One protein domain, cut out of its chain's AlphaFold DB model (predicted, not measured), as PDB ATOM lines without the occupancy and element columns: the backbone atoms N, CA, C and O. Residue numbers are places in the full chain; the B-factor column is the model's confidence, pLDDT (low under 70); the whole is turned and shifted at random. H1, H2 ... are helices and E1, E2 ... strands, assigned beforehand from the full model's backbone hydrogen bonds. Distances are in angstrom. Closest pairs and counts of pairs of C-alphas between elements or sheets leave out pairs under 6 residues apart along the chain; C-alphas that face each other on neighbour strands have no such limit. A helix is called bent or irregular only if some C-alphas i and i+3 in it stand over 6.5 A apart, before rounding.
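What this domain is: This is residues 2 to 41 of the 75 residues of an uncharacterized protein of Candidatus Kuenenbacteria bacterium RBG_16_41_7 (UniProt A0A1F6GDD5). A small two-strand hairpin, E1 and E2, has one helix, H1, loosely beside it, nearer to E2 than to E1. The chain runs out along E1, folds back along E2, turns again through residues 20 to 26, and H1 then runs roughly alongside the strands, in much the same direction as E1; residues 2 to 7 form a drawn-out leading stretch that lengthens the whole at the far end from the hairpin's turn. The printed part has 40 residues with two named strands and one named helix, in the order E1, E2, H1; the sheet has the order E1 - E2 and is antiparallel, and the class is mixed, helices and strands. The whole is only just loose, close to compact, with a radius of gyration of the C-alphas of 11.0 A, and its outline is elongated, with spans of 33 by 20 by 13 A.

Where its parts are: The printed part begins with residues 2 to 7, which lie before the first named element; C-alpha 2 is at (15.421, -17.498, 4.990). E1 is a strand of residues 8 to 11, Thr 8 to Asn 11, and measures 9.7 A from first to last C-alpha. It begins with C-alpha 8 at (11.195, -14.033, 22.217) and ends with C-alpha 11 at (9.503, -13.276, 31.776), the z value rising along it. Residues 12 to 15 follow, and then E2, a strand of residues 16 to 19, Arg 16 to Ile 19, 10.4 A from first to last C-alpha. Its z value falls again, from C-alpha 16 at (5.185, -11.632, 31.033) to C-alpha 19 at (7.347, -10.965, 20.899). After residues 20 to 26 comes H1, a helix of residues 27 to 39, Lys 27 to Leu 39, 18.6 A from first to last C-alpha. It is not bent, and it runs from C-alpha 27 at (-4.309, -15.419, 17.065) to C-alpha 39 at (0.515, -22.374, 33.624). Residues 40 and 41 follow it.

How they stand to each other: E1 and E2 are a hairpin, joined by a tight link of 4 residues. They are antiparallel neighbours, with an angle of 170 degrees between their N-to-C directions. C-alphas 9 and 18 face each other at 4.7 A, and C-alphas 8 and 19 face each other at 5.1 A. Among the backbone atoms within hydrogen-bond range across the pair are N 10 and O 17, 2.8 A apart, and N 8 and O 19, 2.9 A apart. A short link of 7 residues joins E2 to H1. The closest C-alphas of E2 and H1 are those of Gly 17 and Ile 34, 7.1 A apart; 2 pairs of C-alphas are within 8 A, and the centres are 10.0 A apart. E1 and H1 are near each other, with 5 pairs of C-alphas within 10 A and no pair within 8 A. In H1, every O i to N i+4 pair is within hydrogen-bond range.

The domain as a whole: The two C-alphas farthest apart are those of Pro 2 and Gln 13, at 34.4 A. The C-alphas of the first and last printed residues, Pro 2 and Asp 41, are 33.6 A apart. The printed part has no cut, and neither of its two links between named elements is long. The full chain has 75 residues, of which the printed part covers 2 to 41. The mean pLDDT of the printed part is 75.1; confidence is low, under 70, at residues 2 to 5 and at residue 13.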
ATOM      1  N   PRO A   2      16.641 -17.905   4.295       48.34
ATOM      2  CA  PRO A   2      15.421 -17.498   4.990       48.34
ATOM      3  C   PRO A   2      15.804 -16.901   6.353       48.34
ATOM      4  O   PRO A   2      16.590 -17.494   7.087       48.34
ATOM      5  N   GLN A   3      15.312 -15.697   6.653       55.16
ATOM      6  CA  GLN A   3      15.489 -15.066   7.963       55.16
ATOM      7  C   GLN A   3      14.865 -15.969   9.029       55.16
ATOM      8  O   GLN A   3      13.695 -16.335   8.915       55.16
ATOM      9  N   ALA A   4      15.640 -16.332  10.053       55.09
ATOM     10  CA  ALA A   4      15.123 -17.053  11.206       55.09
ATOM     11  C   ALA A   4      14.100 -16.159  11.921       55.09
ATOM     12  O   ALA A   4      14.457 -15.183  12.583       55.09
ATOM     13  N   GLN A   5      12.816 -16.464  11.742       64.44
ATOM     14  CA  GLN A   5      11.747 -15.810  12.486       64.44
ATOM     15  C   GLN A   5      11.899 -16.229  13.947       64.44
ATOM     16  O   GLN A   5      11.769 -17.404  14.285       64.44
ATOM     17  N   THR A   6      12.301 -15.278  14.784       75.75
ATOM     18  CA  THR A   6      12.683 -15.538  16.171       75.75
ATOM     19  C   THR A   6      11.513 -15.201  17.084       75.75
ATOM     20  O   THR A   6      10.962 -14.103  17.010       75.75
ATOM     21  N   LEU A   7      11.156 -16.151  17.943       78.00
ATOM     22  CA  LEU A   7      10.219 -15.973  19.044       78.00
ATOM     23  C   LEU A   7      10.999 -15.549  20.289       78.00
ATOM     24  O   LEU A   7      11.965 -16.215  20.654       78.00
ATOM     25  N   THR A   8      10.589 -14.469  20.950       82.06
ATOM     26  CA  THR A   8      11.195 -14.033  22.217       82.06
ATOM     27  C   THR A   8      10.168 -14.097  23.335       82.06
ATOM     28  O   THR A   8       9.099 -13.501  23.224       82.06
ATOM     29  N   ILE A   9      10.511 -14.788  24.422       78.62
ATOM     30  CA  ILE A   9       9.705 -14.849  25.644       78.62
ATOM     31  C   ILE A   9      10.268 -13.831  26.637       78.62
ATOM     32  O   ILE A   9      11.452 -13.865  26.969       78.62
ATOM     33  N   ILE A  10       9.413 -12.930  27.111       78.38
ATOM     34  CA  ILE A  10       9.714 -11.995  28.191       78.38
ATOM     35  C   ILE A  10       9.104 -12.574  29.460       78.38
ATOM     36  O   ILE A  10       7.892 -12.753  29.540       78.38
ATOM     37  N   ASN A  11       9.943 -12.861  30.451       73.75
ATOM     38  CA  ASN A  11       9.503 -13.276  31.776       73.75
ATOM     39  C   ASN A  11      10.325 -12.531  32.830       73.75
ATOM     40  O   ASN A  11      11.461 -12.901  33.123       73.75
ATOM     41  N   ASN A  12       9.772 -11.439  33.354       76.62
ATOM     42  CA  ASN A  12      10.354 -10.693  34.464       76.62
ATOM     43  C   ASN A  12       9.284 -10.401  35.534       76.62
ATOM     44  O   ASN A  12       8.123 -10.758  35.370       76.62
ATOM     45  N   GLN A  13       9.674  -9.760  36.641       68.75
ATOM     46  CA  GLN A  13       8.768  -9.507  37.773       68.75
ATOM     47  C   GLN A  13       7.558  -8.615  37.439       68.75
ATOM     48  O   GLN A  13       6.571  -8.662  38.160       68.75
ATOM     49  N   ASN A  14       7.628  -7.807  36.377       71.62
ATOM     50  CA  ASN A  14       6.623  -6.787  36.060       71.62
ATOM     51  C   ASN A  14       5.880  -7.049  34.741       71.62
ATOM     52  O   ASN A  14       4.859  -6.420  34.481       71.62
ATOM     53  N   LEU A  15       6.406  -7.927  33.882       72.44
ATOM     54  CA  LEU A  15       5.872  -8.202  32.556       72.44
ATOM     55  C   LEU A  15       6.178  -9.647  32.145       72.44
ATOM     56  O   LEU A  15       7.342 -10.065  32.092       72.44
ATOM     57  N   ARG A  16       5.120 -10.374  31.781       73.25
ATOM     58  CA  ARG A  16       5.185 -11.632  31.033       73.25
ATOM     59  C   ARG A  16       4.557 -11.428  29.664       73.25
ATOM     60  O   ARG A  16       3.523 -10.777  29.553       73.25
ATOM     61  N   GLY A  17       5.195 -11.937  28.619       73.88
ATOM     62  CA  GLY A  17       4.676 -11.794  27.266       73.88
ATOM     63  C   GLY A  17       5.577 -12.396  26.204       73.88
ATOM     64  O   GLY A  17       6.650 -12.930  26.487       73.88
ATOM     65  N   VAL A  18       5.129 -12.294  24.958       79.75
ATOM     66  CA  VAL A  18       5.789 -12.896  23.802       79.75
ATOM     67  C   VAL A  18       5.907 -11.870  22.687       79.75
ATOM     68  O   VAL A  18       4.942 -11.186  22.356       79.75
ATOM     69  N   ILE A  19       7.097 -11.767  22.097       81.81
ATOM     70  CA  ILE A  19       7.347 -10.965  20.899       81.81
ATOM     71  C   ILE A  19       7.627 -11.920  19.742       81.81
ATOM     72  O   ILE A  19       8.567 -12.718  19.796       81.81
ATOM     73  N   ALA A  20       6.821 -11.813  18.689       81.25
ATOM     74  CA  ALA A  20       6.957 -12.593  17.467       81.25
ATOM     75  C   ALA A  20       6.583 -11.750  16.238       81.25
ATOM     76  O   ALA A  20       5.752 -10.843  16.348       81.25
ATOM     77  N   PRO A  21       7.141 -12.047  15.050       83.06
ATOM     78  CA  PRO A  21       6.636 -11.495  13.798       83.06
ATOM     79  C   PRO A  21       5.150 -11.829  13.609       83.06
ATOM     80  O   PRO A  21       4.738 -12.967  13.825       83.06
ATOM     81  N   SER A  22       4.352 -10.870  13.136       74.00
ATOM     82  CA  SER A  22       2.898 -11.043  12.963       74.00
ATOM     83  C   SER A  22       2.517 -12.178  12.007       74.00
ATOM     84  O   SER A  22       1.453 -12.769  12.142       74.00
ATOM     85  N   ALA A  23       3.394 -12.513  11.059       79.00
ATOM     86  CA  ALA A  23       3.202 -13.627  10.133       79.00
ATOM     87  C   ALA A  23       3.512 -15.010  10.746       79.00
ATOM     88  O   ALA A  23       3.244 -16.026  10.109       79.00
ATOM     89  N   MET A  24       4.106 -15.059  11.943       78.56
ATOM     90  CA  MET A  24       4.605 -16.292  12.561       78.56
ATOM     91  C   MET A  24       3.553 -16.980  13.442       78.56
ATOM     92  O   MET A  24       3.561 -18.205  13.569       78.56
ATOM     93  N   ILE A  25       2.653 -16.206  14.057       77.81
ATOM     94  CA  ILE A  25       1.715 -16.696  15.073       77.81
ATOM     95  C   ILE A  25       0.297 -16.257  14.707       77.81
ATOM     96  O   ILE A  25       0.009 -15.065  14.621       77.81
ATOM     97  N   SER A  26      -0.591 -17.230  14.484       82.19
ATOM     98  CA  SER A  26      -2.029 -16.965  14.397       82.19
ATOM     99  C   SER A  26      -2.564 -16.562  15.768       82.19
ATOM    100  O   SER A  26      -1.998 -16.940  16.789       82.19
ATOM    101  N   LYS A  27      -3.685 -15.836  15.802       77.00
ATOM    102  CA  LYS A  27      -4.309 -15.419  17.065       77.00
ATOM    103  C   LYS A  27      -4.519 -16.599  18.031       77.00
ATOM    104  O   LYS A  27      -4.114 -16.501  19.178       77.00
ATOM    105  N   GLU A  28      -5.053 -17.713  17.536       79.62
ATOM    106  CA  GLU A  28      -5.274 -18.944  18.318       79.62
ATOM    107  C   GLU A  28      -3.973 -19.472  18.941       79.62
ATOM    108  O   GLU A  28      -3.907 -19.737  20.133       79.62
ATOM    109  N   ARG A  29      -2.882 -19.521  18.166       80.88
ATOM    110  CA  ARG A  29      -1.580 -19.974  18.680       80.88
ATOM    111  C   ARG A  29      -0.970 -19.012  19.695       80.88
ATOM    112  O   ARG A  29      -0.143 -19.434  20.494       80.88
ATOM    113  N   LEU A  30      -1.303 -17.722  19.630       80.06
ATOM    114  CA  LEU A  30      -0.845 -16.755  20.624       80.06
ATOM    115  C   LEU A  30      -1.523 -17.012  21.973       80.06
ATOM    116  O   LEU A  30      -0.835 -16.958  22.986       80.06
ATOM    117  N   GLU A  31      -2.825 -17.308  21.963       78.94
ATOM    118  CA  GLU A  31      -3.594 -17.670  23.161       78.94
ATOM    119  C   GLU A  31      -2.996 -18.927  23.812       78.94
ATOM    120  O   GLU A  31      -2.567 -18.858  24.961       78.94
ATOM    121  N   ASP A  32      -2.778 -20.000  23.041       82.25
ATOM    122  CA  ASP A  32      -2.164 -21.241  23.547       82.25
ATOM    123  C   ASP A  32      -0.773 -21.019  24.181       82.25
ATOM    124  O   ASP A  32      -0.409 -21.648  25.177       82.25
ATOM    125  N   ILE A  33       0.049 -20.139  23.592       81.50
ATOM    126  CA  ILE A  33       1.396 -19.837  24.104       81.50
ATOM    127  C   ILE A  33       1.321 -19.022  25.400       81.50
ATOM    128  O   ILE A  33       2.139 -19.240  26.297       81.50
ATOM    129  N   ILE A  34       0.389 -18.072  25.492       76.81
ATOM    130  CA  ILE A  34       0.184 -17.279  26.706       76.81
ATOM    131  C   ILE A  34      -0.276 -18.199  27.838       76.81
ATOM    132  O   ILE A  34       0.371 -18.205  28.885       76.81
ATOM    133  N   ASP A  35      -1.280 -19.042  27.590       77.94
ATOM    134  CA  ASP A  35      -1.782 -20.017  28.562       77.94
ATOM    135  C   ASP A  35      -0.659 -20.937  29.048       77.94
ATOM    136  O   ASP A  35      -0.471 -21.136  30.248       77.94
ATOM    137  N   LEU A  36       0.168 -21.448  28.129       79.50
ATOM    138  CA  LEU A  36       1.319 -22.270  28.489       79.50
ATOM    139  C   LEU A  36       2.296 -21.524  29.408       79.50
ATOM    140  O   LEU A  36       2.779 -22.107  30.377       79.50
ATOM    141  N   ILE A  37       2.615 -20.259  29.120       75.69
ATOM    142  CA  ILE A  37       3.538 -19.453  29.937       75.69
ATOM    143  C   ILE A  37       2.953 -19.177  31.326       75.69
ATOM    144  O   ILE A  37       3.693 -19.220  32.312       75.69
ATOM    145  N   GLU A  38       1.653 -18.903  31.417       71.06
ATOM    146  CA  GLU A  38       0.965 -18.671  32.688       71.06
ATOM    147  C   GLU A  38       0.923 -19.938  33.549       71.06
ATOM    148  O   GLU A  38       1.259 -19.896  34.735       71.06
ATOM    149  N   LEU A  39       0.610 -21.082  32.939       73.38
ATOM    150  CA  LEU A  39       0.515 -22.374  33.624       73.38
ATOM    151  C   LEU A  39       1.884 -22.993  33.950       73.38
ATOM    152  O   LEU A  39       1.994 -23.805  34.870       73.38
ATOM    153  N   SER A  40       2.944 -22.593  33.241       72.31
ATOM    154  CA  SER A  40       4.318 -23.067  33.479       72.31
ATOM    155  C   SER A  40       4.989 -22.430  34.701       72.31
ATOM    156  O   SER A  40       6.155 -22.723  34.984       72.31
ATOM    157  N   ASP A  41       4.301 -21.558  35.445       74.94
ATOM    158  CA  ASP A  41       4.820 -21.093  36.723       74.94
ATOM    159  C   ASP A  41       4.857 -22.251  37.728       74.94
ATOM    160  O   ASP A  41       3.838 -22.854  38.070       74.94
TER     161      ASP A  41